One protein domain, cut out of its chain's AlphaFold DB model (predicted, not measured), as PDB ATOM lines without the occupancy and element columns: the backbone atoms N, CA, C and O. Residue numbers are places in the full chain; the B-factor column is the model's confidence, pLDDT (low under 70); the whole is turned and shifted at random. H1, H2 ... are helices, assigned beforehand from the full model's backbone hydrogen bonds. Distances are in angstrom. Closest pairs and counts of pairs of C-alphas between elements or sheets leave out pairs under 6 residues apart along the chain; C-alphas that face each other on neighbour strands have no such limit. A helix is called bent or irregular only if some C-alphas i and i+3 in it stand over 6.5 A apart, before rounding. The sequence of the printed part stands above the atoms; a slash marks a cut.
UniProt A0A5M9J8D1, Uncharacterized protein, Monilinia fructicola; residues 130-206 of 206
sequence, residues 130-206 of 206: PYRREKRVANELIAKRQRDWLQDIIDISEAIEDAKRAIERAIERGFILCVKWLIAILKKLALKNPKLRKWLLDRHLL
ATOM      1  N   PRO A 130      34.367   0.767  75.903       57.97
ATOM      2  CA  PRO A 130      35.165   1.267  74.784       57.97
ATOM      3  C   PRO A 130      34.604   0.746  73.462       57.97
ATOM      4  O   PRO A 130      34.426   1.510  72.515       57.97
ATOM      5  N   TYR A 131      34.107  -0.491  73.483       49.38
ATOM      6  CA  TYR A 131      33.409  -1.136  72.380       49.38
ATOM      7  C   TYR A 131      32.197  -0.342  71.854       49.38
ATOM      8  O   TYR A 131      31.987  -0.215  70.647       49.38
ATOM      9  N   ARG A 132      31.384   0.251  72.738       52.91
ATOM     10  CA  ARG A 132      30.190   1.023  72.344       52.91
ATOM     11  C   ARG A 132      30.551   2.408  71.800       52.91
ATOM     12  O   ARG A 132      29.788   2.973  71.015       52.91
ATOM     13  N   ARG A 133      31.687   2.977  72.217       56.56
ATOM     14  CA  ARG A 133      32.215   4.243  71.683       56.56
ATOM     15  C   ARG A 133      32.849   4.018  70.310       56.56
ATOM     16  O   ARG A 133      32.483   4.713  69.368       56.56
ATOM     17  N   GLU A 134      33.699   3.007  70.181       58.75
ATOM     18  CA  GLU A 134      34.339   2.619  68.920       58.75
ATOM     19  C   GLU A 134      33.310   2.286  67.840       58.75
ATOM     20  O   GLU A 134      33.415   2.776  66.718       58.75
ATOM     21  N   LYS A 135      32.245   1.554  68.193       58.97
ATOM     22  CA  LYS A 135      31.150   1.258  67.261       58.97
ATOM     23  C   LYS A 135      30.413   2.516  66.781       58.97
ATOM     24  O   LYS A 135      30.033   2.580  65.617       58.97
ATOM     25  N   ARG A 136      30.218   3.527  67.642       55.91
ATOM     26  CA  ARG A 136      29.595   4.805  67.242       55.91
ATOM     27  C   ARG A 136      30.488   5.595  66.286       55.91
ATOM     28  O   ARG A 136      30.008   6.011  65.239       55.91
ATOM     29  N   VAL A 137      31.781   5.704  66.589       63.34
ATOM     30  CA  VAL A 137      32.760   6.377  65.718       63.34
ATOM     31  C   VAL A 137      32.885   5.660  64.369       63.34
ATOM     32  O   VAL A 137      32.874   6.303  63.323       63.34
ATOM     33  N   ALA A 138      32.938   4.325  64.362       57.06
ATOM     34  CA  ALA A 138      32.971   3.539  63.130       57.06
ATOM     35  C   ALA A 138      31.715   3.763  62.272       57.06
ATOM     36  O   ALA A 138      31.823   3.962  61.062       57.06
ATOM     37  N   ASN A 139      30.533   3.798  62.893       58.09
ATOM     38  CA  ASN A 139      29.280   4.084  62.194       58.09
ATOM     39  C   ASN A 139      29.250   5.509  61.615       58.09
ATOM     40  O   ASN A 139      28.821   5.690  60.477       58.09
ATOM     41  N   GLU A 140      29.742   6.509  62.348       71.00
ATOM     42  CA  GLU A 140      29.858   7.888  61.853       71.00
ATOM     43  C   GLU A 140      30.829   8.004  60.672       71.00
ATOM     44  O   GLU A 140      30.537   8.695  59.694       71.00
ATOM     45  N   LEU A 141      31.957   7.287  60.712       68.44
ATOM     46  CA  LEU A 141      32.917   7.238  59.607       68.44
ATOM     47  C   LEU A 141      32.323   6.575  58.356       68.44
ATOM     48  O   LEU A 141      32.546   7.058  57.244       68.44
ATOM     49  N   ILE A 142      31.544   5.503  58.523       66.94
ATOM     50  CA  ILE A 142      30.820   4.853  57.421       66.94
ATOM     51  C   ILE A 142      29.782   5.817  56.834       66.94
ATOM     52  O   ILE A 142      29.745   5.995  55.617       66.94
ATOM     53  N   ALA A 143      29.000   6.491  57.679       70.94
ATOM     54  CA  ALA A 143      27.997   7.460  57.242       70.94
ATOM     55  C   ALA A 143      28.626   8.664  56.524       70.94
ATOM     56  O   ALA A 143      28.097   9.142  55.523       70.94
ATOM     57  N   LYS A 144      29.782   9.152  56.995       78.06
ATOM     58  CA  LYS A 144      30.545  10.197  56.302       78.06
ATOM     59  C   LYS A 144      31.005   9.718  54.926       78.06
ATOM     60  O   LYS A 144      30.707  10.376  53.941       78.06
ATOM     61  N   ARG A 145      31.621   8.535  54.841       73.94
ATOM     62  CA  ARG A 145      32.064   7.958  53.560       73.94
ATOM     63  C   ARG A 145      30.909   7.781  52.572       73.94
ATOM     64  O   ARG A 145      31.093   8.003  51.383       73.94
ATOM     65  N   GLN A 146      29.738   7.365  53.048       71.19
ATOM     66  CA  GLN A 146      28.548   7.230  52.209       71.19
ATOM     67  C   GLN A 146      28.059   8.582  51.685       71.19
ATOM     68  O   GLN A 146      27.701   8.667  50.514       71.19
ATOM     69  N   ARG A 147      28.079   9.630  52.517       74.69
ATOM     70  CA  ARG A 147      27.744  10.994  52.087       74.69
ATOM     71  C   ARG A 147      28.734  11.530  51.060       74.69
ATOM     72  O   ARG A 147      28.293  12.008  50.024       74.69
ATOM     73  N   ASP A 148      30.030  11.381  51.314       84.19
ATOM     74  CA  ASP A 148      31.082  11.826  50.392       84.19
ATOM     75  C   ASP A 148      30.942  11.113  49.034       84.19
ATOM     76  O   ASP A 148      30.944  11.747  47.986       84.19
ATOM     77  N   TRP A 149      30.696   9.796  49.042       78.38
ATOM     78  CA  TRP A 149      30.457   9.027  47.818       78.38
ATOM     79  C   TRP A 149      29.179   9.441  47.072       78.38
ATOM     80  O   TRP A 149      29.154   9.434  45.842       78.38
ATOM     81  N   LEU A 150      28.111   9.783  47.798       75.38
ATOM     82  CA  LEU A 150      26.878  10.278  47.187       75.38
ATOM     83  C   LEU A 150      27.111  11.643  46.526       75.38
ATOM     84  O   LEU A 150      26.634  11.862  45.416       75.38
ATOM     85  N   GLN A 151      27.866  12.523  47.186       82.06
ATOM     86  CA  GLN A 151      28.233  13.822  46.635       82.06
ATOM     87  C   GLN A 151      29.066  13.659  45.360       82.06
ATOM     88  O   GLN A 151      28.711  14.233  44.336       82.06
ATOM     89  N   ASP A 152      30.067  12.773  45.368       81.00
ATOM     90  CA  ASP A 152      30.864  12.463  44.176       81.00
ATOM     91  C   ASP A 152      29.986  12.008  42.993       81.00
ATOM     92  O   ASP A 152      30.255  12.339  41.837       81.00
ATOM     93  N   ILE A 153      28.925  11.232  43.252       76.81
ATOM     94  CA  ILE A 153      27.987  10.799  42.205       76.81
ATOM     95  C   ILE A 153      27.187  11.973  41.648       76.81
ATOM     96  O   ILE A 153      26.986  12.036  40.432       76.81
ATOM     97  N   ILE A 154      26.715  12.866  42.518       76.81
ATOM     98  CA  ILE A 154      25.965  14.058  42.116       76.81
ATOM     99  C   ILE A 154      26.852  14.926  41.220       76.81
ATOM    100  O   ILE A 154      26.450  15.217  40.093       76.81
ATOM    101  N   ASP A 155      28.081  15.201  41.644       81.94
ATOM    102  CA  ASP A 155      29.038  16.019  40.895       81.94
ATOM    103  C   ASP A 155      29.369  15.391  39.525       81.94
ATOM    104  O   ASP A 155      29.395  16.069  38.496       81.94
ATOM    105  N   ILE A 156      29.553  14.063  39.465       79.81
ATOM    106  CA  ILE A 156      29.740  13.346  38.191       79.81
ATOM    107  C   ILE A 156      28.502  13.477  37.297       79.81
ATOM    108  O   ILE A 156      28.634  13.604  36.077       79.81
ATOM    109  N   SER A 157      27.298  13.401  37.869       80.06
ATOM    110  CA  SER A 157      26.058  13.497  37.098       80.06
ATOM    111  C   SER A 157      25.856  14.889  36.503       80.06
ATOM    112  O   SER A 157      25.509  14.993  35.327       80.06
ATOM    113  N   GLU A 158      26.165  15.936  37.266       86.94
ATOM    114  CA  GLU A 158      26.133  17.323  36.809       86.94
ATOM    115  C   GLU A 158      27.138  17.541  35.674       86.94
ATOM    116  O   GLU A 158      26.771  17.999  34.591       86.94
ATOM    117  N   ALA A 159      28.372  17.067  35.851       84.56
ATOM    118  CA  ALA A 159      29.406  17.178  34.829       84.56
ATOM    119  C   ALA A 159      29.060  16.431  33.524       84.56
ATOM    120  O   ALA A 159      29.474  16.839  32.436       84.56
ATOM    121  N   ILE A 160      28.287  15.339  33.595       84.69
ATOM    122  CA  ILE A 160      27.762  14.650  32.405       84.69
ATOM    123  C   ILE A 160      26.715  15.508  31.685       84.69
ATOM    124  O   ILE A 160      26.714  15.543  30.453       84.69
ATOM    125  N   GLU A 161      25.820  16.181  32.408       87.25
ATOM    126  CA  GLU A 161      24.829  17.072  31.792       87.25
ATOM    127  C   GLU A 161      25.494  18.300  31.154       87.25
ATOM    128  O   GLU A 161      25.173  18.655  30.016       87.25
ATOM    129  N   ASP A 162      26.504  18.877  31.805       87.00
ATOM    130  CA  ASP A 162      27.305  19.953  31.218       87.00
ATOM    131  C   ASP A 162      28.041  19.496  29.956       87.00
ATOM    132  O   ASP A 162      28.054  20.201  28.941       87.00
ATOM    133  N   ALA A 163      28.581  18.276  29.968       84.44
ATOM    134  CA  ALA A 163      29.213  17.684  28.800       84.44
ATOM    135  C   ALA A 163      28.238  17.524  27.620       84.44
ATOM    136  O   ALA A 163      28.593  17.823  26.476       84.44
ATOM    137  N   LYS A 164      26.999  17.088  27.878       85.75
ATOM    138  CA  LYS A 164      25.953  17.007  26.846       85.75
ATOM    139  C   LYS A 164      25.642  18.380  26.263       85.75
ATOM    140  O   LYS A 164      25.621  18.523  25.043       85.75
ATOM    141  N   ARG A 165      25.471  19.391  27.117       87.31
ATOM    142  CA  ARG A 165      25.200  20.770  26.692       87.31
ATOM    143  C   ARG A 165      26.350  21.344  25.858       87.31
ATOM    144  O   ARG A 165      26.111  22.016  24.859       87.31
ATOM    145  N   ALA A 166      27.600  21.062  26.228       84.94
ATOM    146  CA  ALA A 166      28.771  21.462  25.447       84.94
ATOM    147  C   ALA A 166      28.787  20.809  24.053       84.94
ATOM    148  O   ALA A 166      29.106  21.473  23.066       84.94
ATOM    149  N   ILE A 167      28.396  19.534  23.957       85.00
ATOM    150  CA  ILE A 167      28.264  18.824  22.677       85.00
ATOM    151  C   ILE A 167      27.154  19.430  21.825       85.00
ATOM    152  O   ILE A 167      27.376  19.658  20.642       85.00
ATOM    153  N   GLU A 168      25.990  19.728  22.400       87.88
ATOM    154  CA  GLU A 168      24.876  20.348  21.670       87.88
ATOM    155  C   GLU A 168      25.282  21.694  21.070       87.88
ATOM    156  O   GLU A 168      25.147  21.891  19.864       87.88
ATOM    157  N   ARG A 169      25.927  22.563  21.860       86.38
ATOM    158  CA  ARG A 169      26.477  23.831  21.353       86.38
ATOM    159  C   ARG A 169      27.515  23.622  20.248       86.38
ATOM    160  O   ARG A 169      27.610  24.425  19.325       86.38
ATOM    161  N   ALA A 170      28.332  22.574  20.343       84.06
ATOM    162  CA  ALA A 170      29.327  22.267  19.320       84.06
ATOM    163  C   ALA A 170      28.700  21.714  18.033       84.06
ATOM    164  O   ALA A 170      29.214  22.002  16.954       84.06
ATOM    165  N   ILE A 171      27.596  20.967  18.131       84.44
ATOM    166  CA  ILE A 171      26.799  20.530  16.980       84.44
ATOM    167  C   ILE A 171      26.175  21.748  16.294       84.44
ATOM    168  O   ILE A 171      26.361  21.912  15.093       84.44
ATOM    169  N   GLU A 172      25.523  22.637  17.051       87.38
ATOM    170  CA  GLU A 172      24.910  23.869  16.526       87.38
ATOM    171  C   GLU A 172      25.919  24.762  15.798       87.38
ATOM    172  O   GLU A 172      25.609  25.355  14.767       87.38
ATOM    173  N   ARG A 173      27.150  24.843  16.316       82.31
ATOM    174  CA  ARG A 173      28.228  25.647  15.728       82.31
ATOM    175  C   ARG A 173      29.058  24.901  14.672       82.31
ATOM    176  O   ARG A 173      29.968  25.496  14.109       82.31
ATOM    177  N   GLY A 174      28.800  23.613  14.426       81.50
ATOM    178  CA  GLY A 174      29.545  22.791  13.463       81.50
ATOM    179  C   GLY A 174      30.960  22.364  13.896       81.50
ATOM    180  O   GLY A 174      31.705  21.806  13.094       81.50
ATOM    181  N   PHE A 175      31.348  22.562  15.162       83.38
ATOM    182  CA  PHE A 175      32.688  22.264  15.701       83.38
ATOM    183  C   PHE A 175      32.749  20.952  16.502       83.38
ATOM    184  O   PHE A 175      33.396  20.864  17.548       83.38
ATOM    185  N   ILE A 176      32.105  19.893  16.011       76.88
ATOM    186  CA  ILE A 176      32.032  18.584  16.693       76.88
ATOM    187  C   ILE A 176      33.427  17.977  16.946       76.88
ATOM    188  O   ILE A 176      33.648  17.304  17.954       76.88
ATOM    189  N   LEU A 177      34.398  18.257  16.068       77.12
ATOM    190  CA  LEU A 177      35.782  17.783  16.191       77.12
ATOM    191  C   LEU A 177      36.457  18.231  17.498       77.12
ATOM    192  O   LEU A 177      37.188  17.441  18.097       77.12
ATOM    193  N   CYS A 178      36.157  19.440  17.985       76.38
ATOM    194  CA  CYS A 178      36.717  19.985  19.227       76.38
ATOM    195  C   CYS A 178      36.256  19.210  20.473       76.38
ATOM    196  O   CYS A 178      36.921  19.222  21.508       76.38
ATOM    197  N   VAL A 179      35.134  18.494  20.363       83.69
ATOM    198  CA  VAL A 179      34.469  17.797  21.473       83.69
ATOM    199  C   VAL A 179      34.552  16.269  21.313       83.69
ATOM    200  O   VAL A 179      33.985  15.502  22.091       83.69
ATOM    201  N   LYS A 180      35.332  15.788  20.335       82.75
ATOM    202  CA  LYS A 180      35.508  14.360  20.022       82.75
ATOM    203  C   LYS A 180      35.980  13.532  21.220       82.75
ATOM    204  O   LYS A 180      35.531  12.403  21.413       82.75
ATOM    205  N   TRP A 181      36.881  14.081  22.029       81.00
ATOM    206  CA  TRP A 181      37.414  13.400  23.211       81.00
ATOM    207  C   TRP A 181      36.346  13.276  24.317       81.00
ATOM    208  O   TRP A 181      36.254  12.229  24.957       81.00
ATOM    209  N   LEU A 182      35.471  14.274  24.473       81.50
ATOM    210  CA  LEU A 182      34.357  14.243  25.425       81.50
ATOM    211  C   LEU A 182      33.312  13.201  25.008       81.50
ATOM    212  O   LEU A 182      32.864  12.399  25.827       81.50
ATOM    213  N   ILE A 183      32.998  13.138  23.709       83.75
ATOM    214  CA  ILE A 183      32.134  12.097  23.136       83.75
ATOM    215  C   ILE A 183      32.722  10.707  23.425       83.75
ATOM    216  O   ILE A 183      31.997   9.806  23.844       83.75
ATOM    217  N   ALA A 184      34.037  10.521  23.276       85.31
ATOM    218  CA  ALA A 184      34.693   9.246  23.573       85.31
ATOM    219  C   ALA A 184      34.584   8.841  25.059       85.31
ATOM    220  O   ALA A 184      34.411   7.658  25.363       85.31
ATOM    221  N   ILE A 185      34.646   9.803  25.983       83.38
ATOM    222  CA  ILE A 185      34.440   9.559  27.419       83.38
ATOM    223  C   ILE A 185      32.982   9.168  27.690       83.38
ATOM    224  O   ILE A 185      32.731   8.153  28.348       83.38
ATOM    225  N   LEU A 186      32.018   9.900  27.123       84.44
ATOM    226  CA  LEU A 186      30.593   9.589  27.271       84.44
ATOM    227  C   LEU A 186      30.232   8.219  26.689       84.44
ATOM    228  O   LEU A 186      29.445   7.502  27.301       84.44
ATOM    229  N   LYS A 187      30.853   7.787  25.581       85.38
ATOM    230  CA  LYS A 187      30.679   6.421  25.045       85.38
ATOM    231  C   LYS A 187      31.079   5.346  26.054       85.38
ATOM    232  O   LYS A 187      30.364   4.358  26.216       85.38
ATOM    233  N   LYS A 188      32.196   5.535  26.764       85.38
ATOM    234  CA  LYS A 188      32.642   4.588  27.801       85.38
ATOM    235  C   LYS A 188      31.669   4.540  28.980       85.38
ATOM    236  O   LYS A 188      31.411   3.463  29.511       85.38
ATOM    237  N   LEU A 189      31.106   5.684  29.365       80.56
ATOM    238  CA  LEU A 189      30.085   5.778  30.416       80.56
ATOM    239  C   LEU A 189      28.741   5.175  29.976       80.56
ATOM    240  O   LEU A 189      28.062   4.524  30.771       80.56
ATOM    241  N   ALA A 190      28.381   5.316  28.701       82.19
ATOM    242  CA  ALA A 190      27.141   4.801  28.127       82.19
ATOM    243  C   ALA A 190      27.045   3.267  28.147       82.19
ATOM    244  O   ALA A 190      25.940   2.732  28.187       82.19
ATOM    245  N   LEU A 191      28.174   2.549  28.206       79.38
ATOM    246  CA  LEU A 191      28.187   1.093  28.415       79.38
ATOM    247  C   LEU A 191      27.493   0.683  29.721       79.38
ATOM    248  O   LEU A 191      26.921  -0.400  29.798       79.38
ATOM    249  N   LYS A 192      27.542   1.545  30.741       78.62
ATOM    250  CA  LYS A 192      26.961   1.291  32.066       78.62
ATOM    251  C   LYS A 192      25.656   2.045  32.307       78.62
ATOM    252  O   LYS A 192      24.968   1.750  33.277       78.62
ATOM    253  N   ASN A 193      25.313   3.012  31.452       80.62
ATOM    254  CA  ASN A 193      24.132   3.852  31.619       80.62
ATOM    255  C   ASN A 193      23.241   3.815  30.359       80.62
ATOM    256  O   ASN A 193      23.555   4.477  29.362       80.62
ATOM    257  N   PRO A 194      22.103   3.093  30.394       82.69
ATOM    258  CA  PRO A 194      21.243   2.920  29.224       82.69
ATOM    259  C   PRO A 194      20.598   4.230  28.753       82.69
ATOM    260  O   PRO A 194      20.388   4.410  27.554       82.69
ATOM    261  N   LYS A 195      20.340   5.181  29.664       85.25
ATOM    262  CA  LYS A 195      19.771   6.492  29.310       85.25
ATOM    263  C   LYS A 195      20.766   7.329  28.504       85.25
ATOM    264  O   LYS A 195      20.400   7.905  27.484       85.25
ATOM    265  N   LEU A 196      22.035   7.342  28.927       83.44
ATOM    266  CA  LEU A 196      23.104   8.043  28.209       83.44
ATOM    267  C   LEU A 196      23.370   7.408  26.838       83.44
ATOM    268  O   LEU A 196      23.588   8.116  25.858       83.44
ATOM    269  N   ARG A 197      23.298   6.074  26.755       85.31
ATOM    270  CA  ARG A 197      23.429   5.344  25.490       85.31
ATOM    271  C   ARG A 197      22.351   5.738  24.485       85.31
ATOM    272  O   ARG A 197      22.686   6.007  23.336       85.31
ATOM    273  N   LYS A 198      21.087   5.798  24.917       88.12
ATOM    274  CA  LYS A 198      19.978   6.245  24.065       88.12
ATOM    275  C   LYS A 198      20.214   7.670  23.557       88.12
ATOM    276  O   LYS A 198      20.178   7.897  22.357       88.12
ATOM    277  N   TRP A 199      20.580   8.587  24.453       89.19
ATOM    278  CA  TRP A 199      20.854   9.986  24.104       89.19
ATOM    279  C   TRP A 199      21.961  10.152  23.045       89.19
ATOM    280  O   TRP A 199      21.840  11.002  22.162       89.19
ATOM    281  N   LEU A 200      23.025   9.339  23.118       86.69
ATOM    282  CA  LEU A 200      24.111   9.328  22.127       86.69
ATOM    283  C   LEU A 200      23.676   8.740  20.774       86.69
ATOM    284  O   LEU A 200      24.107   9.241  19.735       86.69
ATOM    285  N   LEU A 201      22.845   7.691  20.781       87.38
ATOM    286  CA  LEU A 201      22.306   7.077  19.560       87.38
ATOM    287  C   LEU A 201      21.388   8.037  18.805       87.38
ATOM    288  O   LEU A 201      21.545   8.180  17.596       87.38
ATOM    289  N   ASP A 202      20.510   8.742  19.522       87.69
ATOM    290  CA  ASP A 202      19.565   9.708  18.943       87.69
ATOM    291  C   ASP A 202      20.277  10.850  18.186       87.69
ATOM    292  O   ASP A 202      19.689  11.484  17.316       87.69
ATOM    293  N   ARG A 203      21.554  11.112  18.496       82.12
ATOM    294  CA  ARG A 203      22.383  12.158  17.865       82.12
ATOM    295  C   ARG A 203      23.397  11.610  16.858       82.12
ATOM    296  O   ARG A 203      24.269  12.353  16.418       82.12
ATOM    297  N   HIS A 204      23.330  10.318  16.524       82.81
ATOM    298  CA  HIS A 204      24.297   9.630  15.659       82.81
ATOM    299  C   HIS A 204      25.758   9.771  16.129       82.81
ATOM    300  O   HIS A 204      26.690   9.779  15.327       82.81
ATOM    301  N   LEU A 205      25.968   9.888  17.445       78.50
ATOM    302  CA  LEU A 205      27.295  10.076  18.028       78.50
ATOM    303  C   LEU A 205      27.954   8.764  18.449       78.50
ATOM    304  O   LEU A 205      29.130   8.799  18.813       78.50
ATOM    305  N   LEU A 206      27.230   7.637  18.450       70.25
ATOM    306  CA  LEU A 206      27.692   6.343  18.969       70.25
ATOM    307  C   LEU A 206      28.497   5.531  17.951       70.25
ATOM    308  O   LEU A 206      28.109   5.487  16.772       70.25
TER     309      LEU A 206
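AT A GLANCE: This is residues 130 to 206 of the 206 residues of an uncharacterized protein of Monilinia fructicola (UniProt A0A5M9J8D1). One long helix, H1, makes the length, and at its far end H2 folds back beside it and H3 folds back again, making a small compact head from which residues 130 to 159 of H1 stick out as an arm. The printed part has 77 residues with three named helices, H1, H2, H3 in chain order, no named strand, and is all helix. It is extended, with a radius of gyration of the C-alphas of 19.1 A and spans of 65 by 21 by 15 A.

IN THESE COORDINATES: H1, residues 130 to 172, begins at C-alpha 130 (35.165, 1.267, 74.784) and is 63.3 A long. H2, residues 176 to 190, is 18.6 A long and irregular, with C-alphas 178 and 181 7.7 A apart. H3, residues 194 to 202, is 12.4 A long and ends at C-alpha 202 (19.565, 9.708, 18.943).

HOW THE PARTS SIT: H1, with residues 160 to 170 alone, touches H2; their closest C-alphas, of Ala 170 and Ile 176, are 5.3 A apart. This helical hairpin has a steep tilt of 38 degrees, opposite ways. H2, with residues 186 to 190 alone, touches H3 in a second helical hairpin; the closest C-alphas, of Ala 190 and Arg 197, are 4.6 A apart. Their shallow tilt of 33 degrees, opposite ways, is only just short of steep. H1 and H3 are near each other, with 5 pairs of C-alphas within 10 A. Every O i to N i+4 pair is within hydrogen-bond range in H1 and H3, and 9 of 11 in H2.

THE WHOLE: The C-alphas farthest apart, of Pro 130 and Gly 174, are 65.2 A apart. The printed part has no cut, and both links are tight. The pLDDT is under 70 at residues 130 to 139 and 141 to 142.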